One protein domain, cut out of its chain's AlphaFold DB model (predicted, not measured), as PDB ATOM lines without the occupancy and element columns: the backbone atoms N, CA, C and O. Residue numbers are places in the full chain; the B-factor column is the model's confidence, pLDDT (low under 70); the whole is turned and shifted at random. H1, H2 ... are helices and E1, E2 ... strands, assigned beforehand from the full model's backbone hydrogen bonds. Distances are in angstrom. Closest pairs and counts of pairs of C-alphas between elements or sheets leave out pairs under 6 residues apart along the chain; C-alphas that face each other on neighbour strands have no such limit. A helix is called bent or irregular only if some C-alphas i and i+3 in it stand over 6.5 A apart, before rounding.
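Overview. This is residues 2 to 155 of the 448 residues of the protein "Hypothetical protein" of Brandtodinium nutricula (UniProt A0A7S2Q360). What does the domain look like? A long helical arm, H2 with H1 folded back along its first part, leads into a head of four crossed helices, H3 to H6, on which the last part of H2 packs. A tiny ladder of two antiparallel strands, E1 and E2, lies at the starts of H3 and H6, and residues 119 to 129, of which 119 to 121 belong to H5, stick out of the head. What is it built of, and how tightly? The printed part has 154 residues, with six named helices and two named strands in the order H1 H2 E1 H3 H4 H5 E2 H6, and its class is mostly helix. The whole is loose, with a radius of gyration of the C-alphas of 18.6 A and spans of 55 by 44 by 34 A.

Along the chain. Where do the first two helices run? H1 is residues 2 to 11, and its C-alpha 2 is at (134.083, 195.487, 245.779). H2, the longest helix, is residues 21 to 49 and measures 42.3 A from C-alpha 21 at (135.318, 177.938, 240.665) to C-alpha 49 at (131.613, 218.635, 229.892). What follows up to residue 121? E1 is residues 56 to 58, and H3 is residues 59 to 73, 20.8 A long. H4 is residues 83 to 97, 21.5 A long, and H5 is residues 106 to 121, 22.8 A long. How does the printed part end? E2 is residues 133 to 135, and H6 is residues 136 to 155, 29.7 A long, with C-alpha 155 at (145.926, 195.291, 219.305). H6 has a kink of 34 degrees near residue 145, and it is irregular, but only just: C-alphas 141 and 144 are 6.8 A apart.

Arrangement. How does H1 stand to H2? They form a helical hairpin and touch, at a shallow tilt of 27 degrees, opposite ways; H2 does so with residues 23 to 34 alone, and the closest C-alphas, of Ala 2 and Val 30, are 6.0 A apart. What does the rest of H2 meet? With residues 39 to 47 alone it touches H3, at a steep tilt of 63 degrees, and the closest C-alphas, of Ala 46 and Met 69, are 5.2 A apart. With residues 35 to 43 alone it touches H6, only just about perpendicular at 71 degrees, and the closest C-alphas, of Ser 39 and Pro 144, are 5.3 A apart. What is round the hub, H3? H3 touches H5 at a steep tilt of 56 degrees, opposite ways, with the closest C-alphas, of Gln 63 and Ala 110, 5.4 A apart. It touches H4 through Thr 67 and Ile 93, whose C-alphas, the closest, are 7.1 A apart, and it only just touches H6, with 3 pairs of C-alphas within 8 A, the closest being those of Leu 66 and Gly 143 at 7.0 A. H4 and H6 are apart. What do the backbone N and O atoms show? E1 and E2 are antiparallel, with N 57 and O 134 at 2.9 A and N 134 and O 57 at 2.8 A. Every O i to N i+4 pair is within hydrogen-bond range in H1, H2, H3, H4 and H5, and 12 of 16 are in H6.

Size, cuts and confidence. How far does it reach? The two C-alphas farthest apart, those of Asp 15 and Phe 128, are 60.3 A apart. Is the printed part whole, and which link is long? The printed part has no cut, and the link from H5 to E2, 11 residues, is long. Where is confidence low? The pLDDT of this predicted model is under 70 at residues 2 to 17, 76 to 86 and 129 to 131, and its mean over the printed part is 81.1.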
ATOM      1  N   ALA A   2     133.508 196.580 246.577       42.59
ATOM      2  CA  ALA A   2     134.083 195.487 245.779       42.59
ATOM      3  C   ALA A   2     135.568 195.173 246.085       42.59
ATOM      4  O   ALA A   2     135.928 194.008 246.197       42.59
ATOM      5  N   ALA A   3     136.405 196.190 246.337       46.59
ATOM      6  CA  ALA A   3     137.810 195.989 246.731       46.59
ATOM      7  C   ALA A   3     137.954 195.290 248.095       46.59
ATOM      8  O   ALA A   3     138.848 194.474 248.275       46.59
ATOM      9  N   ALA A   4     137.051 195.579 249.039       50.38
ATOM     10  CA  ALA A   4     137.030 194.930 250.348       50.38
ATOM     11  C   ALA A   4     136.572 193.467 250.242       50.38
ATOM     12  O   ALA A   4     137.158 192.607 250.878       50.38
ATOM     13  N   ALA A   5     135.597 193.171 249.374       52.88
ATOM     14  CA  ALA A   5     135.173 191.797 249.102       52.88
ATOM     15  C   ALA A   5     136.256 190.971 248.381       52.88
ATOM     16  O   ALA A   5     136.402 189.784 248.659       52.88
ATOM     17  N   ALA A   6     137.031 191.591 247.483       53.66
ATOM     18  CA  ALA A   6     138.196 190.953 246.871       53.66
ATOM     19  C   ALA A   6     139.306 190.716 247.905       53.66
ATOM     20  O   ALA A   6     139.817 189.607 247.989       53.66
ATOM     21  N   ALA A   7     139.635 191.713 248.732       57.19
ATOM     22  CA  ALA A   7     140.612 191.562 249.809       57.19
ATOM     23  C   ALA A   7     140.208 190.459 250.801       57.19
ATOM     24  O   ALA A   7     141.023 189.598 251.096       57.19
ATOM     25  N   ASP A   8     138.937 190.390 251.211       61.41
ATOM     26  CA  ASP A   8     138.424 189.314 252.072       61.41
ATOM     27  C   ASP A   8     138.518 187.924 251.409       61.41
ATOM     28  O   ASP A   8     138.725 186.923 252.100       61.41
ATOM     29  N   LEU A   9     138.406 187.841 250.073       62.47
ATOM     30  CA  LEU A   9     138.602 186.601 249.311       62.47
ATOM     31  C   LEU A   9     140.065 186.127 249.359       62.47
ATOM     32  O   LEU A   9     140.309 184.923 249.468       62.47
ATOM     33  N   PHE A  10     141.022 187.058 249.289       61.62
ATOM     34  CA  PHE A  10     142.460 186.767 249.338       61.62
ATOM     35  C   PHE A  10     142.968 186.547 250.777       61.62
ATOM     36  O   PHE A  10     143.678 185.575 251.032       61.62
ATOM     37  N   ASP A  11     142.555 187.382 251.732       62.34
ATOM     38  CA  ASP A  11     143.029 187.361 253.123       62.34
ATOM     39  C   ASP A  11     142.331 186.285 253.967       62.34
ATOM     40  O   ASP A  11     142.954 185.643 254.816       62.34
ATOM     41  N   GLY A  12     141.044 186.019 253.719       59.59
ATOM     42  CA  GLY A  12     140.261 185.040 254.478       59.59
ATOM     43  C   GLY A  12     140.609 183.577 254.181       59.59
ATOM     44  O   GLY A  12     140.111 182.679 254.865       59.59
ATOM     45  N   ARG A  13     141.431 183.313 253.154       59.44
ATOM     46  CA  ARG A  13     141.729 181.956 252.660       59.44
ATOM     47  C   ARG A  13     143.200 181.712 252.316       59.44
ATOM     48  O   ARG A  13     143.487 180.796 251.550       59.44
ATOM     49  N   ALA A  14     144.129 182.443 252.933       56.31
ATOM     50  CA  ALA A  14     145.572 182.252 252.737       56.31
ATOM     51  C   ALA A  14     146.063 180.798 252.971       56.31
ATOM     52  O   ALA A  14     147.068 180.387 252.396       56.31
ATOM     53  N   ASP A  15     145.329 179.999 253.757       59.84
ATOM     54  CA  ASP A  15     145.632 178.583 254.032       59.84
ATOM     55  C   ASP A  15     145.049 177.586 252.996       59.84
ATOM     56  O   ASP A  15     145.295 176.377 253.078       59.84
ATOM     57  N   ALA A  16     144.243 178.043 252.030       63.88
ATOM     58  CA  ALA A  16     143.626 177.187 251.015       63.88
ATOM     59  C   ALA A  16     144.593 176.897 249.849       63.88
ATOM     60  O   ALA A  16     145.346 177.759 249.410       63.88
ATOM     61  N   ARG A  17     144.547 175.677 249.283       67.25
ATOM     62  CA  ARG A  17     145.435 175.240 248.175       67.25
ATOM     63  C   ARG A  17     145.086 175.842 246.798       67.25
ATOM     64  O   ARG A  17     145.402 175.230 245.780       67.25
ATOM     65  N   GLY A  18     144.409 176.988 246.753       71.81
ATOM     66  CA  GLY A  18     143.978 177.661 245.525       71.81
ATOM     67  C   GLY A  18     142.525 178.138 245.560       71.81
ATOM     68  O   GLY A  18     141.834 177.999 246.570       71.81
ATOM     69  N   PHE A  19     142.071 178.685 244.431       79.75
ATOM     70  CA  PHE A  19     140.711 179.191 244.242       79.75
ATOM     71  C   PHE A  19     139.754 178.091 243.780       79.75
ATOM     72  O   PHE A  19     140.072 177.299 242.891       79.75
ATOM     73  N   SER A  20     138.559 178.054 244.364       84.56
ATOM     74  CA  SER A  20     137.437 177.299 243.805       84.56
ATOM     75  C   SER A  20     136.850 178.022 242.586       84.56
ATOM     76  O   SER A  20     137.106 179.205 242.363       84.56
ATOM     77  N   LEU A  21     136.017 177.329 241.804       84.94
ATOM     78  CA  LEU A  21     135.318 177.938 240.665       84.94
ATOM     79  C   LEU A  21     134.455 179.140 241.086       84.94
ATOM     80  O   LEU A  21     134.365 180.119 240.352       84.94
ATOM     81  N   GLU A  22     133.839 179.070 242.267       85.19
ATOM     82  CA  GLU A  22     133.034 180.160 242.823       85.19
ATOM     83  C   GLU A  22     133.897 181.378 243.169       85.19
ATOM     84  O   GLU A  22     133.504 182.511 242.890       85.19
ATOM     85  N   ASP A  23     135.098 181.149 243.704       82.00
ATOM     86  CA  ASP A  23     136.033 182.227 244.019       82.00
ATOM     87  C   ASP A  23     136.507 182.921 242.727       82.00
ATOM     88  O   ASP A  23     136.503 184.149 242.646       82.00
ATOM     89  N   VAL A  24     136.828 182.147 241.681       85.56
ATOM     90  CA  VAL A  24     137.214 182.692 240.364       85.56
ATOM     91  C   VAL A  24     136.061 183.469 239.722       85.56
ATOM     92  O   VAL A  24     136.273 184.569 239.213       85.56
ATOM     93  N   ALA A  25     134.834 182.943 239.770       87.75
ATOM     94  CA  ALA A  25     133.656 183.630 239.239       87.75
ATOM     95  C   ALA A  25     133.353 184.934 240.000       87.75
ATOM     96  O   ALA A  25     132.979 185.941 239.392       87.75
ATOM     97  N   SER A  26     133.553 184.935 241.320       85.94
ATOM     98  CA  SER A  26     133.392 186.125 242.160       85.94
ATOM     99  C   SER A  26     134.442 187.183 241.831       85.94
ATOM    100  O   SER A  26     134.098 188.351 241.658       85.94
ATOM    101  N   LEU A  27     135.705 186.777 241.667       83.56
ATOM    102  CA  LEU A  27     136.788 187.668 241.256       83.56
ATOM    103  C   LEU A  27     136.517 188.284 239.875       83.56
ATOM    104  O   LEU A  27     136.615 189.499 239.726       83.56
ATOM    105  N   ALA A  28     136.113 187.470 238.895       86.19
ATOM    106  CA  ALA A  28     135.748 187.950 237.562       86.19
ATOM    107  C   ALA A  28     134.609 188.981 237.624       86.19
ATOM    108  O   ALA A  28     134.728 190.067 237.064       86.19
ATOM    109  N   SER A  29     133.555 188.691 238.397       87.38
ATOM    110  CA  SER A  29     132.419 189.605 238.586       87.38
ATOM    111  C   SER A  29     132.837 190.935 239.223       87.38
ATOM    112  O   SER A  29     132.320 191.992 238.864       87.38
ATOM    113  N   VAL A  30     133.780 190.903 240.170       84.31
ATOM    114  CA  VAL A  30     134.326 192.110 240.804       84.31
ATOM    115  C   VAL A  30     135.121 192.946 239.800       84.31
ATOM    116  O   VAL A  30     134.900 194.155 239.721       84.31
ATOM    117  N   VAL A  31     136.004 192.321 239.017       82.50
ATOM    118  CA  VAL A  31     136.812 193.009 237.995       82.50
ATOM    119  C   VAL A  31     135.919 193.633 236.919       82.50
ATOM    120  O   VAL A  31     136.057 194.819 236.627       82.50
ATOM    121  N   GLU A  32     134.946 192.889 236.388       83.25
ATOM    122  CA  GLU A  32     133.971 193.414 235.418       83.25
ATOM    123  C   GLU A  32     133.139 194.567 235.999       83.25
ATOM    124  O   GLU A  32     132.861 195.560 235.318       83.25
ATOM    125  N   GLY A  33     132.773 194.462 237.281       85.19
ATOM    126  CA  GLY A  33     132.071 195.509 238.011       85.19
ATOM    127  C   GLY A  33     132.872 196.809 238.102       85.19
ATOM    128  O   GLY A  33     132.295 197.879 237.909       85.19
ATOM    129  N   PHE A  34     134.187 196.731 238.336       80.81
ATOM    130  CA  PHE A  34     135.067 197.904 238.357       80.81
ATOM    131  C   PHE A  34     135.138 198.596 236.997       80.81
ATOM    132  O   PHE A  34     134.863 199.792 236.920       80.81
ATOM    133  N   VAL A  35     135.417 197.842 235.927       78.88
ATOM    134  CA  VAL A  35     135.487 198.389 234.559       78.88
ATOM    135  C   VAL A  35     134.167 199.056 234.175       78.88
ATOM    136  O   VAL A  35     134.147 200.148 233.601       78.88
ATOM    137  N   THR A  36     133.046 198.425 234.531       84.12
ATOM    138  CA  THR A  36     131.711 198.968 234.268       84.12
ATOM    139  C   THR A  36     131.474 200.260 235.040       84.12
ATOM    140  O   THR A  36     131.060 201.246 234.441       84.12
ATOM    141  N   PHE A  37     131.734 200.276 236.349       84.00
ATOM    142  CA  PHE A  37     131.507 201.448 237.194       84.00
ATOM    143  C   PHE A  37     132.328 202.652 236.723       84.00
ATOM    144  O   PHE A  37     131.778 203.730 236.514       84.00
ATOM    145  N   GLU A  38     133.613 202.440 236.457       81.25
ATOM    146  CA  GLU A  38     134.514 203.485 235.985       81.25
ATOM    147  C   GLU A  38     134.085 204.034 234.613       81.25
ATOM    148  O   GLU A  38     134.090 205.242 234.376       81.25
ATOM    149  N   SER A  39     133.626 203.157 233.714       82.94
ATOM    150  CA  SER A  39     133.085 203.562 232.412       82.94
ATOM    151  C   SER A  39     131.852 204.465 232.545       82.94
ATOM    152  O   SER A  39     131.662 205.376 231.737       82.94
ATOM    153  N   LEU A  40     131.001 204.224 233.548       87.00
ATOM    154  CA  LEU A  40     129.815 205.046 233.802       87.00
ATOM    155  C   LEU A  40     130.201 206.437 234.322       87.00
ATOM    156  O   LEU A  40     129.655 207.423 233.832       87.00
ATOM    157  N   GLU A  41     131.181 206.530 235.227       86.31
ATOM    158  CA  GLU A  41     131.693 207.817 235.722       86.31
ATOM    159  C   GLU A  41     132.263 208.677 234.582       86.31
ATOM    160  O   GLU A  41     131.943 209.863 234.469       86.31
ATOM    161  N   HIS A  42     133.040 208.074 233.675       86.00
ATOM    162  CA  HIS A  42     133.559 208.766 232.494       86.00
ATOM    163  C   HIS A  42     132.447 209.223 231.540       86.00
ATOM    164  O   HIS A  42     132.560 210.288 230.925       86.00
ATOM    165  N   LEU A  43     131.370 208.445 231.400       89.31
ATOM    166  CA  LEU A  43     130.238 208.814 230.552       89.31
ATOM    167  C   LEU A  43     129.455 210.001 231.132       89.31
ATOM    168  O   LEU A  43     129.089 210.914 230.386       89.31
ATOM    169  N   ASP A  44     129.231 210.013 232.446       88.44
ATOM    170  CA  ASP A  44     128.573 211.124 233.137       88.44
ATOM    171  C   ASP A  44     129.431 212.396 233.071       88.44
ATOM    172  O   ASP A  44     128.939 213.448 232.651       88.44
ATOM    173  N   ALA A  45     130.738 212.292 233.336       86.81
ATOM    174  CA  ALA A  45     131.674 213.407 233.186       86.81
ATOM    175  C   ALA A  45     131.691 213.958 231.749       86.81
ATOM    176  O   ALA A  45     131.622 215.170 231.527       86.81
ATOM    177  N   ALA A  46     131.707 213.081 230.741       89.00
ATOM    178  CA  ALA A  46     131.641 213.485 229.339       89.00
ATOM    179  C   ALA A  46     130.340 214.234 229.007       89.00
ATOM    180  O   ALA A  46     130.345 215.175 228.204       89.00
ATOM    181  N   ARG A  47     129.221 213.848 229.626       88.94
ATOM    182  CA  ARG A  47     127.920 214.500 229.443       88.94
ATOM    183  C   ARG A  47     127.898 215.899 230.051       88.94
ATOM    184  O   ARG A  47     127.400 216.827 229.406       88.94
ATOM    185  N   GLU A  48     128.463 216.052 231.246       87.44
ATOM    186  CA  GLU A  48     128.604 217.343 231.924       87.44
ATOM    187  C   GLU A  48     129.494 218.308 231.133       87.44
ATOM    188  O   GLU A  48     129.098 219.452 230.890       87.44
ATOM    189  N   LEU A  49     130.652 217.834 230.659       86.00
ATOM    190  CA  LEU A  49     131.613 218.635 229.892       86.00
ATOM    191  C   LEU A  49     131.048 219.151 228.567       86.00
ATOM    192  O   LEU A  49     131.337 220.279 228.172       86.00
ATOM    193  N   ASN A  50     130.220 218.349 227.895       86.81
ATOM    194  CA  ASN A  50     129.573 218.733 226.641       86.81
ATOM    195  C   ASN A  50     128.249 219.499 226.837       86.81
ATOM    196  O   ASN A  50     127.599 219.855 225.855       86.81
ATOM    197  N   HIS A  51     127.827 219.754 228.083       87.69
ATOM    198  CA  HIS A  51     126.560 220.421 228.409       87.69
ATOM    199  C   HIS A  51     125.319 219.734 227.809       87.69
ATOM    200  O   HIS A  51     124.327 220.377 227.450       87.69
ATOM    201  N   PHE A  52     125.348 218.406 227.702       89.69
ATOM    202  CA  PHE A  52     124.246 217.629 227.144       89.69
ATOM    203  C   PHE A  52     123.155 217.382 228.197       89.69
ATOM    204  O   PHE A  52     123.242 216.473 229.017       89.69
ATOM    205  N   THR A  53     122.082 218.177 228.156       83.38
ATOM    206  CA  THR A  53     120.948 218.090 229.101       83.38
ATOM    207  C   THR A  53     119.754 217.286 228.574       83.38
ATOM    208  O   THR A  53     118.889 216.885 229.348       83.38
ATOM    209  N   GLY A  54     119.704 216.997 227.269       81.25
ATOM    210  CA  GLY A  54     118.584 216.295 226.634       81.25
ATOM    211  C   GLY A  54     118.463 214.825 227.049       81.25
ATOM    212  O   GLY A  54     119.458 214.102 227.089       81.25
ATOM    213  N   ALA A  55     117.240 214.355 227.319       84.12
ATOM    214  CA  ALA A  55     116.969 212.950 227.665       84.12
ATOM    215  C   ALA A  55     117.314 211.963 226.529       84.12
ATOM    216  O   ALA A  55     117.590 210.789 226.779       84.12
ATOM    217  N   VAL A  56     117.309 212.455 225.288       90.06
ATOM    218  CA  VAL A  56     117.703 211.730 224.079       90.06
ATOM    219  C   VAL A  56     118.786 212.535 223.375       90.06
ATOM    220  O   VAL A  56     118.616 213.738 223.169       90.06
ATOM    221  N   LEU A  57     119.877 211.874 222.990       92.62
ATOM    222  CA  LEU A  57     120.936 212.462 222.170       92.62
ATOM    223  C   LEU A  57     120.877 211.889 220.760       92.62
ATOM    224  O   LEU A  57     120.789 210.675 220.579       92.62
ATOM    225  N   PHE A  58     120.931 212.754 219.752       92.31
ATOM    226  CA  PHE A  58     121.009 212.305 218.362       92.31
ATOM    227  C   PHE A  58     122.414 211.810 218.023       92.31
ATOM    228  O   PHE A  58     123.381 212.197 218.676       92.31
ATOM    229  N   SER A  59     122.536 210.990 216.976       91.12
ATOM    230  CA  SER A  59     123.795 210.324 216.607       91.12
ATOM    231  C   SER A  59     125.047 211.220 216.630       91.12
ATOM    232  O   SER A  59     126.037 210.778 217.206       91.12
ATOM    233  N   PRO A  60     125.049 212.467 216.106       92.56
ATOM    234  CA  PRO A  60     126.237 213.323 216.177       92.56
ATOM    235  C   PRO A  60     126.623 213.704 217.614       92.56
ATOM    236  O   PRO A  60     127.797 213.695 217.964       92.56
ATOM    237  N   GLN A  61     125.635 214.002 218.464       93.81
ATOM    238  CA  GLN A  61     125.855 214.333 219.877       93.81
ATOM    239  C   GLN A  61     126.275 213.096 220.675       93.81
ATOM    240  O   GLN A  61     127.184 213.173 221.491       93.81
ATOM    241  N   ALA A  62     125.649 211.947 220.409       94.25
ATOM    242  CA  ALA A  62     126.007 210.676 221.026       94.25
ATOM    243  C   ALA A  62     127.443 210.255 220.671       94.25
ATOM    244  O   ALA A  62     128.171 209.772 221.534       94.25
ATOM    245  N   GLN A  63     127.877 210.478 219.426       94.94
ATOM    246  CA  GLN A  63     129.241 210.165 218.999       94.94
ATOM    247  C   GLN A  63     130.257 211.091 219.669       94.94
ATOM    248  O   GLN A  63     131.281 210.612 220.148       94.94
ATOM    249  N   VAL A  64     129.954 212.393 219.769       94.31
ATOM    250  CA  VAL A  64     130.770 213.341 220.544       94.31
ATOM    251  C   VAL A  64     130.863 212.901 222.004       94.31
ATOM    252  O   VAL A  64     131.967 212.832 222.526       94.31
ATOM    253  N   LEU A  65     129.743 212.529 222.635       93.94
ATOM    254  CA  LEU A  65     129.716 212.065 224.024       93.94
ATOM    255  C   LEU A  65     130.650 210.867 224.245       93.94
ATOM    256  O   LEU A  65     131.498 210.910 225.131       93.94
ATOM    257  N   LEU A  66     130.511 209.817 223.430       94.06
ATOM    258  CA  LEU A  66     131.339 208.613 223.547       94.06
ATOM    259  C   LEU A  66     132.810 208.887 223.196       94.06
ATOM    260  O   LEU A  66     133.701 208.339 223.835       94.06
ATOM    261  N   THR A  67     133.081 209.777 222.237       93.44
ATOM    262  CA  THR A  67     134.455 210.205 221.923       93.44
ATOM    263  C   THR A  67     135.073 210.949 223.105       93.44
ATOM    264  O   THR A  67     136.218 210.688 223.460       93.44
ATOM    265  N   THR A  68     134.323 211.853 223.745       91.38
ATOM    266  CA  THR A  68     134.771 212.537 224.962       91.38
ATOM    267  C   THR A  68     135.033 211.533 226.075       91.38
ATOM    268  O   THR A  68     136.108 211.588 226.653       91.38
ATOM    269  N   MET A  69     134.124 210.587 226.330       88.94
ATOM    270  CA  MET A  69     134.326 209.527 227.327       88.94
ATOM    271  C   MET A  69     135.655 208.782 227.101       88.94
ATOM    272  O   MET A  69     136.436 208.640 228.035       88.94
ATOM    273  N   MET A  70     135.942 208.371 225.862       88.19
ATOM    274  CA  MET A  70     137.196 207.689 225.509       88.19
ATOM    275  C   MET A  70     138.441 208.562 225.713       88.19
ATOM    276  O   MET A  70     139.472 208.072 226.169       88.19
ATOM    277  N   LEU A  71     138.351 209.860 225.401       87.31
ATOM    278  CA  LEU A  71     139.438 210.816 225.634       87.31
ATOM    279  C   LEU A  71     139.710 211.015 227.127       87.31
ATOM    280  O   LEU A  71     140.874 211.039 227.518       87.31
ATOM    281  N   LEU A  72     138.656 211.118 227.946       83.19
ATOM    282  CA  LEU A  72     138.782 211.196 229.402       83.19
ATOM    283  C   LEU A  72     139.467 209.939 229.948       83.19
ATOM    284  O   LEU A  72     140.443 210.046 230.682       83.19
ATOM    285  N   PHE A  73     139.006 208.768 229.503       78.88
ATOM    286  CA  PHE A  73     139.562 207.471 229.886       78.88
ATOM    287  C   PHE A  73     141.047 207.327 229.505       78.88
ATOM    288  O   PHE A  73     141.838 206.756 230.248       78.88
ATOM    289  N   SER A  74     141.461 207.899 228.369       77.88
ATOM    290  CA  SER A  74     142.852 207.830 227.894       77.88
ATOM    291  C   SER A  74     143.787 208.889 228.475       77.88
ATOM    292  O   SER A  74     144.970 208.886 228.145       77.88
ATOM    293  N   SER A  75     143.280 209.807 229.300       73.31
ATOM    294  CA  SER A  75     144.025 210.958 229.825       73.31
ATOM    295  C   SER A  75     143.998 211.009 231.360       73.31
ATOM    296  O   SER A  75     143.526 212.003 231.927       73.31
ATOM    297  N   PRO A  76     144.495 209.971 232.063       60.78
ATOM    298  CA  PRO A  76     144.506 209.966 233.521       60.78
ATOM    299  C   PRO A  76     145.319 211.143 234.068       60.78
ATOM    300  O   PRO A  76     146.461 211.375 233.678       60.78
ATOM    301  N   GLY A  77     144.713 211.899 234.985       56.94
ATOM    302  CA  GLY A  77     145.328 213.070 235.619       56.94
ATOM    303  C   GLY A  77     144.964 214.416 234.986       56.94
ATOM    304  O   GLY A  77     145.205 215.448 235.610       56.94
ATOM    305  N   HIS A  78     144.324 214.436 233.813       58.97
ATOM    306  CA  HIS A  78     143.730 215.658 233.271       58.97
ATOM    307  C   HIS A  78     142.355 215.906 233.896       58.97
ATOM    308  O   HIS A  78     141.436 215.098 233.765       58.97
ATOM    309  N   ASN A  79     142.191 217.040 234.578       56.44
ATOM    310  CA  ASN A  79     140.923 217.413 235.189       56.44
ATOM    311  C   ASN A  79     140.191 218.386 234.266       56.44
ATOM    312  O   ASN A  79     140.249 219.581 234.481       56.44
ATOM    313  N   PHE A  80     139.451 217.897 233.269       58.78
ATOM    314  CA  PHE A  80     138.824 218.716 232.211       58.78
ATOM    315  C   PHE A  80     137.777 219.766 232.664       58.78
ATOM    316  O   PHE A  80     137.053 220.339 231.845       58.78
ATOM    317  N   THR A  81     137.682 220.056 233.960       56.12
ATOM    318  CA  THR A  81     136.785 221.044 234.557       56.12
ATOM    319  C   THR A  81     137.209 222.501 234.321       56.12
ATOM    320  O   THR A  81     136.335 223.373 234.374       56.12
ATOM    321  N   THR A  82     138.478 222.812 234.006       59.12
ATOM    322  CA  THR A  82     138.906 224.204 233.747       59.12
ATOM    323  C   THR A  82     138.637 224.667 232.306       59.12
ATOM    324  O   THR A  82     138.587 223.883 231.360       59.12
ATOM    325  N   VAL A  83     138.481 225.985 232.102       58.69
ATOM    326  CA  VAL A  83     138.238 226.589 230.772       58.69
ATOM    327  C   VAL A  83     139.366 226.278 229.779       58.69
ATOM    328  O   VAL A  83     139.101 226.050 228.599       58.69
ATOM    329  N   GLN A  84     140.613 226.237 230.254       62.31
ATOM    330  CA  GLN A  84     141.780 225.914 229.434       62.31
ATOM    331  C   GLN A  84     141.746 224.450 228.974       62.31
ATOM    332  O   GLN A  84     141.973 224.170 227.798       62.31
ATOM    333  N   GLU A  85     141.365 223.527 229.857       65.69
ATOM    334  CA  GLU A  85     141.258 222.103 229.527       65.69
ATOM    335  C   GLU A  85     140.047 221.781 228.636       65.69
ATOM    336  O   GLU A  85     140.117 220.875 227.806       65.69
ATOM    337  N   ARG A  86     138.971 222.580 228.680       68.62
ATOM    338  CA  ARG A  86     137.875 222.484 227.689       68.62
ATOM    339  C   ARG A  86     138.315 222.865 226.274       68.62
ATOM    340  O   ARG A  86     137.859 222.257 225.305       68.62
ATOM    341  N   GLY A  87     139.207 223.849 226.141       71.06
ATOM    342  CA  GLY A  87     139.829 224.185 224.855       71.06
ATOM    343  C   GLY A  87     140.639 223.014 224.291       71.06
ATOM    344  O   GLY A  87     140.511 222.686 223.110       71.06
ATOM    345  N   LEU A  88     141.392 222.330 225.160       77.31
ATOM    346  CA  LEU A  88     142.143 221.122 224.806       77.31
ATOM    347  C   LEU A  88     141.219 219.983 224.363       77.31
ATOM    348  O   LEU A  88     141.516 219.318 223.376       77.31
ATOM    349  N   LEU A  89     140.067 219.801 225.018       80.75
ATOM    350  CA  LEU A  89     139.097 218.775 224.631       80.75
ATOM    351  C   LEU A  89     138.562 218.989 223.206       80.75
ATOM    352  O   LEU A  89     138.513 218.045 222.417       80.75
ATOM    353  N   HIS A  90     138.192 220.219 222.837       81.94
ATOM    354  CA  HIS A  90     137.737 220.509 221.472       81.94
ATOM    355  C   HIS A  90     138.827 220.251 220.427       81.94
ATOM    356  O   HIS A  90     138.540 219.705 219.358       81.94
ATOM    357  N   GLN A  91     140.073 220.612 220.740       85.00
ATOM    358  CA  GLN A  91     141.214 220.325 219.880       85.00
ATOM    359  C   GLN A  91     141.441 218.814 219.740       85.00
ATOM    360  O   GLN A  91     141.577 218.332 218.616       85.00
ATOM    361  N   ALA A  92     141.405 218.066 220.844       86.81
ATOM    362  CA  ALA A  92     141.567 216.615 220.858       86.81
ATOM    363  C   ALA A  92     140.473 215.912 220.042       86.81
ATOM    364  O   ALA A  92     140.781 215.080 219.190       86.81
ATOM    365  N   ILE A  93     139.202 216.305 220.212       89.12
ATOM    366  CA  ILE A  93     138.083 215.796 219.400       89.12
ATOM    367  C   ILE A  93     138.320 216.085 217.915       89.12
ATOM    368  O   ILE A  93     138.094 215.217 217.072       89.12
ATOM    369  N   SER A  94     138.783 217.292 217.574       89.94
ATOM    370  CA  SER A  94     139.088 217.624 216.183       89.94
ATOM    371  C   SER A  94     140.205 216.745 215.623       89.94
ATOM    372  O   SER A  94     140.065 216.275 214.500       89.94
ATOM    373  N   GLN A  95     141.270 216.503 216.393       89.00
ATOM    374  CA  GLN A  95     142.400 215.666 215.985       89.00
ATOM    375  C   GLN A  95     141.977 214.220 215.726       89.00
ATOM    376  O   GLN A  95     142.287 213.691 214.661       89.00
ATOM    377  N   VAL A  96     141.229 213.597 216.645       90.44
ATOM    378  CA  VAL A  96     140.769 212.212 216.444       90.44
ATOM    379  C   VAL A  96     139.784 212.115 215.283       90.44
ATOM    380  O   VAL A  96     139.873 211.188 214.490       90.44
ATOM    381  N   ARG A  97     138.906 213.109 215.103       92.50
ATOM    382  CA  ARG A  97     137.934 213.140 213.999       92.50
ATOM    383  C   ARG A  97     138.587 213.260 212.621       92.50
ATOM    384  O   ARG A  97     138.024 212.778 211.645       92.50
ATOM    385  N   THR A  98     139.722 213.948 212.523       91.62
ATOM    386  CA  THR A  98     140.466 214.119 211.263       91.62
ATOM    387  C   THR A  98     141.700 213.227 211.192       91.62
ATOM    388  O   THR A  98     142.598 213.505 210.399       91.62
ATOM    389  N   SER A  99     141.782 212.198 212.039       86.94
ATOM    390  CA  SER A  99     142.907 211.271 212.043       86.94
ATOM    391  C   SER A  99     143.013 210.564 210.694       86.94
ATOM    392  O   SER A  99     142.026 210.066 210.158       86.94
ATOM    393  N   THR A 100     144.227 210.512 210.153       84.25
ATOM    394  CA  THR A 100     144.569 209.742 208.947       84.25
ATOM    395  C   THR A 100     145.449 208.537 209.279       84.25
ATOM    396  O   THR A 100     146.097 207.982 208.392       84.25
ATOM    397  N   GLN A 101     145.529 208.175 210.562       81.12
ATOM    398  CA  GLN A 101     146.239 206.985 211.024       81.12
ATOM    399  C   GLN A 101     145.555 205.714 210.484       81.12
ATOM    400  O   GLN A 101     144.358 205.739 210.199       81.12
ATOM    401  N   PRO A 102     146.289 204.597 210.320       78.94
ATOM    402  CA  PRO A 102     145.723 203.333 209.820       78.94
ATOM    403  C   PRO A 102     144.675 202.718 210.748       78.94
ATOM    404  O   PRO A 102     143.822 201.955 210.301       78.94
ATOM    405  N   THR A 103     144.805 202.976 212.046       84.00
ATOM    406  CA  THR A 103     144.005 202.371 213.094       84.00
ATOM    407  C   THR A 103     142.802 203.268 213.367       84.00
ATOM    408  O   THR A 103     142.933 204.497 213.329       84.00
ATOM    409  N   PRO A 104     141.626 202.680 213.644       89.06
ATOM    410  CA  PRO A 104     140.435 203.451 213.970       89.06
ATOM    411  C   PRO A 104     140.694 204.422 215.124       89.06
ATOM    412  O   PRO A 104     141.189 204.038 216.187       89.06
ATOM    413  N   SER A 105     140.341 205.689 214.919       90.50
ATOM    414  CA  SER A 105     140.416 206.711 215.960       90.50
ATOM    415  C   SER A 105     139.306 206.523 217.000       90.50
ATOM    416  O   SER A 105     138.324 205.818 216.765       90.50
ATOM    417  N   PHE A 106     139.377 207.229 218.133       91.06
ATOM    418  CA  PHE A 106     138.263 207.250 219.095       91.06
ATOM    419  C   PHE A 106     136.948 207.735 218.482       91.06
ATOM    420  O   PHE A 106     135.880 207.282 218.893       91.06
ATOM    421  N   TRP A 107     137.014 208.614 217.478       93.56
ATOM    422  CA  TRP A 107     135.833 209.054 216.743       93.56
ATOM    423  C   TRP A 107     135.208 207.907 215.943       93.56
ATOM    424  O   TRP A 107     133.985 207.737 215.970       93.56
ATOM    425  N   ASP A 108     136.032 207.108 215.266       92.31
ATOM    426  CA  ASP A 108     135.583 205.958 214.475       92.31
ATOM    427  C   ASP A 108     134.989 204.877 215.378       92.31
ATOM    428  O   ASP A 108     133.859 204.447 215.146       92.31
ATOM    429  N   ILE A 109     135.685 204.542 216.471       92.06
ATOM    430  CA  ILE A 109     135.236 203.568 217.477       92.06
ATOM    431  C   ILE A 109     133.888 203.992 218.079       92.06
ATOM    432  O   ILE A 109     132.961 203.185 218.153       92.06
ATOM    433  N   ALA A 110     133.730 205.264 218.461       94.00
ATOM    434  CA  ALA A 110     132.464 205.789 218.972       94.00
ATOM    435  C   ALA A 110     131.332 205.696 217.941       94.00
ATOM    436  O   ALA A 110     130.212 205.300 218.273       94.00
ATOM    437  N   GLY A 111     131.614 206.036 216.682       93.69
ATOM    438  CA  GLY A 111     130.643 205.925 215.596       93.69
ATOM    439  C   GLY A 111     130.218 204.478 215.344       93.69
ATOM    440  O   GLY A 111     129.024 204.195 215.209       93.69
ATOM    441  N   ASP A 112     131.178 203.558 215.320       92.44
ATOM    442  CA  ASP A 112     130.934 202.132 215.125       92.44
ATOM    443  C   ASP A 112     130.174 201.516 216.291       92.44
ATOM    444  O   ASP A 112     129.223 200.777 216.054       92.44
ATOM    445  N   ALA A 113     130.480 201.883 217.536       93.06
ATOM    446  CA  ALA A 113     129.743 201.417 218.707       93.06
ATOM    447  C   ALA A 113     128.244 201.761 218.618       93.06
ATOM    448  O   ALA A 113     127.385 200.897 218.822       93.06
ATOM    449  N   LEU A 114     127.913 202.996 218.224       93.56
ATOM    450  CA  LEU A 114     126.527 203.435 218.017       93.56
ATOM    451  C   LEU A 114     125.835 202.652 216.890       93.56
ATOM    452  O   LEU A 114     124.690 202.209 217.043       93.56
ATOM    453  N   ARG A 115     126.522 202.463 215.756       91.94
ATOM    454  CA  ARG A 115     126.004 201.712 214.598       91.94
ATOM    455  C   ARG A 115     125.798 200.233 214.927       91.94
ATOM    456  O   ARG A 115     124.730 199.691 214.639       91.94
ATOM    457  N   ASN A 116     126.771 199.607 215.581       91.62
ATOM    458  CA  ASN A 116     126.744 198.206 215.995       91.62
ATOM    459  C   ASN A 116     125.622 197.949 217.001       91.62
ATOM    460  O   ASN A 116     124.866 196.987 216.844       91.62
ATOM    461  N   PHE A 117     125.435 198.843 217.976       91.06
ATOM    462  CA  PHE A 117     124.337 198.745 218.936       91.06
ATOM    463  C   PHE A 117     122.965 198.753 218.252       91.06
ATOM    464  O   PHE A 117     122.109 197.908 218.536       91.06
ATOM    465  N   ARG A 118     122.756 199.664 217.293       88.81
ATOM    466  CA  ARG A 118     121.516 199.695 216.500       88.81
ATOM    467  C   ARG A 118     121.348 198.448 215.655       88.81
ATOM    468  O   ARG A 118     120.258 197.878 215.614       88.81
ATOM    469  N   PHE A 119     122.416 198.010 214.995       89.75
ATOM    470  CA  PHE A 119     122.388 196.818 214.165       89.75
ATOM    471  C   PHE A 119     122.000 195.579 214.976       89.75
ATOM    472  O   PHE A 119     121.164 194.799 214.518       89.75
ATOM    473  N   ALA A 120     122.522 195.422 216.195       90.19
ATOM    474  CA  ALA A 120     122.168 194.324 217.094       90.19
ATOM    475  C   ALA A 120     120.676 194.328 217.485       90.19
ATOM    476  O   ALA A 120     120.078 193.269 217.664       90.19
ATOM    477  N   ARG A 121     120.043 195.508 217.561       87.50
ATOM    478  CA  ARG A 121     118.630 195.680 217.950       87.50
ATOM    479  C   ARG A 121     117.653 195.845 216.785       87.50
ATOM    480  O   ARG A 121     116.456 196.010 217.016       87.50
ATOM    481  N   ARG A 122     118.122 195.742 215.538       86.25
ATOM    482  CA  ARG A 122     117.330 196.022 214.322       86.25
ATOM    483  C   ARG A 122     116.008 195.249 214.211       86.25
ATOM    484  O   ARG A 122     115.092 195.726 213.555       86.25
ATOM    485  N   HIS A 123     115.909 194.071 214.833       86.31
ATOM    486  CA  HIS A 123     114.715 193.218 214.788       86.31
ATOM    487  C   HIS A 123     113.752 193.423 215.970       86.31
ATOM    488  O   HIS A 123     112.611 192.982 215.891       86.31
ATOM    489  N   GLY A 124     114.196 194.075 217.052       81.62
ATOM    490  CA  GLY A 124     113.378 194.344 218.244       81.62
ATOM    491  C   GLY A 124     112.968 195.810 218.405       81.62
ATOM    492  O   GLY A 124     112.087 196.117 219.205       81.62
ATOM    493  N   ALA A 125     113.596 196.726 217.666       76.38
ATOM    494  CA  ALA A 125     113.284 198.149 217.717       76.38
ATOM    495  C   ALA A 125     112.042 198.491 216.876       76.38
ATOM    496  O   ALA A 125     111.879 198.013 215.753       76.38
ATOM    497  N   SER A 126     111.181 199.366 217.405       74.62
ATOM    498  CA  SER A 126     110.018 199.870 216.668       74.62
ATOM    499  C   SER A 126     110.463 200.620 215.403       74.62
ATOM    500  O   SER A 126     111.294 201.529 215.500       74.62
ATOM    501  N   PRO A 127     109.877 200.334 214.225       70.88
ATOM    502  CA  PRO A 127     110.219 201.035 212.989       70.88
ATOM    503  C   PRO A 127     109.789 202.512 212.987       70.88
ATOM    504  O   PRO A 127     110.228 203.241 212.096       70.88
ATOM    505  N   PHE A 128     108.971 202.930 213.967       71.94
ATOM    506  CA  PHE A 128     108.381 204.267 214.112       71.94
ATOM    507  C   PHE A 128     109.054 205.145 215.187       71.94
ATOM    508  O   PHE A 128     108.631 206.279 215.394       71.94
ATOM    509  N   GLY A 129     110.069 204.637 215.899       66.88
ATOM    510  CA  GLY A 129     110.851 205.441 216.847       66.88
ATOM    511  C   GLY A 129     111.798 206.419 216.143       66.88
ATOM    512  O   GLY A 129     112.077 206.265 214.952       66.88
ATOM    513  N   SER A 130     112.327 207.407 216.880       65.31
ATOM    514  CA  SER A 130     113.434 208.245 216.392       65.31
ATOM    515  C   SER A 130     114.624 207.342 216.088       65.31
ATOM    516  O   SER A 130     115.365 206.954 216.989       65.31
ATOM    517  N   ARG A 131     114.782 206.974 214.811       69.00
ATOM    518  CA  ARG A 131     115.832 206.051 214.365       69.00
ATOM    519  C   ARG A 131     117.221 206.578 214.666       69.00
ATOM    520  O   ARG A 131     118.131 205.767 214.743       69.00
ATOM    521  N   ASP A 132     117.348 207.896 214.856       79.38
ATOM    522  CA  ASP A 132     118.609 208.591 215.062       79.38
ATOM    523  C   ASP A 132     118.894 209.064 216.493       79.38
ATOM    524  O   ASP A 132     119.995 209.564 216.739       79.38
ATOM    525  N   GLY A 133     117.975 208.843 217.436       88.12
ATOM    526  CA  GLY A 133     118.163 209.156 218.855       88.12
ATOM    527  C   GLY A 133     118.689 207.978 219.680       88.12
ATOM    528  O   GLY A 133     118.454 206.822 219.341       88.12
ATOM    529  N   PHE A 134     119.374 208.287 220.778       91.56
ATOM    530  CA  PHE A 134     119.790 207.348 221.817       91.56
ATOM    531  C   PHE A 134     119.325 207.858 223.179       91.56
ATOM    532  O   PHE A 134     119.579 209.011 223.538       91.56
ATOM    533  N   SER A 135     118.638 207.005 223.932       91.25
ATOM    534  CA  SER A 135     118.287 207.275 225.328       91.25
ATOM    535  C   SER A 135     119.506 207.144 226.247       91.25
ATOM    536  O   SER A 135     120.488 206.482 225.908       91.25
ATOM    537  N   ALA A 136     119.431 207.729 227.446       88.50
ATOM    538  CA  ALA A 136     120.483 207.583 228.455       88.50
ATOM    539  C   ALA A 136     120.784 206.105 228.767       88.50
ATOM    540  O   ALA A 136     121.938 205.698 228.761       88.50
ATOM    541  N   THR A 137     119.750 205.273 228.941       89.69
ATOM    542  CA  THR A 137     119.903 203.832 229.206       89.69
ATOM    543  C   THR A 137     120.628 203.098 228.080       89.69
ATOM    544  O   THR A 137     121.397 202.177 228.338       89.69
ATOM    545  N   GLU A 138     120.405 203.490 226.826       91.75
ATOM    546  CA  GLU A 138     121.126 202.907 225.695       91.75
ATOM    547  C   GLU A 138     122.593 203.327 225.692       91.75
ATOM    548  O   GLU A 138     123.455 202.476 225.517       91.75
ATOM    549  N   LEU A 139     122.891 204.600 225.958       91.94
ATOM    550  CA  LEU A 139     124.270 205.086 226.052       91.94
ATOM    551  C   LEU A 139     125.028 204.429 227.214       91.94
ATOM    552  O   LEU A 139     126.169 204.020 227.024       91.94
ATOM    553  N   PHE A 140     124.377 204.214 228.361       88.88
ATOM    554  CA  PHE A 140     124.941 203.452 229.481       88.88
ATOM    555  C   PHE A 140     125.194 201.976 229.142       88.88
ATOM    556  O   PHE A 140     126.116 201.376 229.680       88.88
ATOM    557  N   ALA A 141     124.417 201.382 228.231       89.94
ATOM    558  CA  ALA A 141     124.666 200.022 227.751       89.94
ATOM    559  C   ALA A 141     125.800 199.945 226.709       89.94
ATOM    560  O   ALA A 141     126.384 198.876 226.516       89.94
ATOM    561  N   ILE A 142     126.087 201.054 226.017       92.38
ATOM    562  CA  ILE A 142     127.151 201.162 225.008       92.38
ATOM    563  C   ILE A 142     128.494 201.507 225.661       92.38
ATOM    564  O   ILE A 142     129.503 200.922 225.280       92.38
ATOM    565  N   GLY A 143     128.499 202.407 226.651       88.38
ATOM    566  CA  GLY A 143     129.700 202.937 227.305       88.38
ATOM    567  C   GLY A 143     130.702 201.859 227.736       88.38
ATOM    568  O   GLY A 143     131.790 201.817 227.181       88.38
ATOM    569  N   PRO A 144     130.361 200.920 228.632       84.56
ATOM    570  CA  PRO A 144     131.310 199.893 229.080       84.56
ATOM    571  C   PRO A 144     131.880 199.027 227.944       84.56
ATOM    572  O   PRO A 144     133.046 198.644 227.964       84.56
ATOM    573  N   ARG A 145     131.080 198.757 226.902       85.62
ATOM    574  CA  ARG A 145     131.512 197.953 225.747       85.62
ATOM    575  C   ARG A 145     132.520 198.688 224.869       85.62
ATOM    576  O   ARG A 145     133.333 198.038 224.224       85.62
ATOM    577  N   ILE A 146     132.477 200.022 224.826       88.06
ATOM    578  CA  ILE A 146     133.402 200.797 223.992       88.06
ATOM    579  C   ILE A 146     134.848 200.685 224.491       88.06
ATOM    580  O   ILE A 146     135.769 200.675 223.679       88.06
ATOM    581  N   VAL A 147     135.042 200.522 225.804       81.62
ATOM    582  CA  VAL A 147     136.360 200.328 226.424       81.62
ATOM    583  C   VAL A 147     136.925 198.953 226.062       81.62
ATOM    584  O   VAL A 147     138.086 198.847 225.670       81.62
ATOM    585  N   GLU A 148     136.093 197.908 226.114       80.25
ATOM    586  CA  GLU A 148     136.473 196.556 225.680       80.25
ATOM    587  C   GLU A 148     136.864 196.534 224.192       80.25
ATOM    588  O   GLU A 148     137.918 196.012 223.820       80.25
ATOM    589  N   GLU A 149     136.043 197.146 223.333       81.62
ATOM    590  CA  GLU A 149     136.329 197.256 221.900       81.62
ATOM    591  C   GLU A 149     137.595 198.075 221.632       81.62
ATOM    592  O   GLU A 149     138.399 197.697 220.780       81.62
ATOM    593  N   HIS A 150     137.843 199.138 222.402       82.31
ATOM    594  CA  HIS A 150     139.085 199.892 222.292       82.31
ATOM    595  C   HIS A 150     140.319 199.030 222.601       82.31
ATOM    596  O   HIS A 150     141.314 199.126 221.878       82.31
ATOM    597  N   GLY A 151     140.247 198.149 223.604       81.12
ATOM    598  CA  GLY A 151     141.298 197.163 223.869       81.12
ATOM    599  C   GLY A 151     141.598 196.286 222.646       81.12
ATOM    600  O   GLY A 151     142.759 196.117 222.271       81.12
ATOM    601  N   LYS A 152     140.558 195.809 221.947       80.94
ATOM    602  CA  LYS A 152     140.705 195.015 220.710       80.94
ATOM    603  C   LYS A 152     141.294 195.834 219.562       80.94
ATOM    604  O   LYS A 152     142.172 195.351 218.855       80.94
ATOM    605  N   THR A 153     140.844 197.074 219.368       81.12
ATOM    606  CA  THR A 153     141.377 197.950 218.313       81.12
ATOM    607  C   THR A 153     142.841 198.301 218.556       81.12
ATOM    608  O   THR A 153     143.628 198.324 217.612       81.12
ATOM    609  N   ARG A 154     143.241 198.515 219.814       83.50
ATOM    610  CA  ARG A 154     144.637 198.786 220.174       83.50
ATOM    611  C   ARG A 154     145.577 197.670 219.735       83.50
ATOM    612  O   ARG A 154     146.684 197.970 219.288       83.50
ATOM    613  N   GLN A 155     145.126 196.416 219.783       88.81
ATOM    614  CA  GLN A 155     145.926 195.291 219.305       88.81
ATOM    615  C   GLN A 155     146.395 195.478 217.862       88.81
ATOM    616  O   GLN A 155     147.503 195.075 217.545       88.81
TER     617      GLN A 155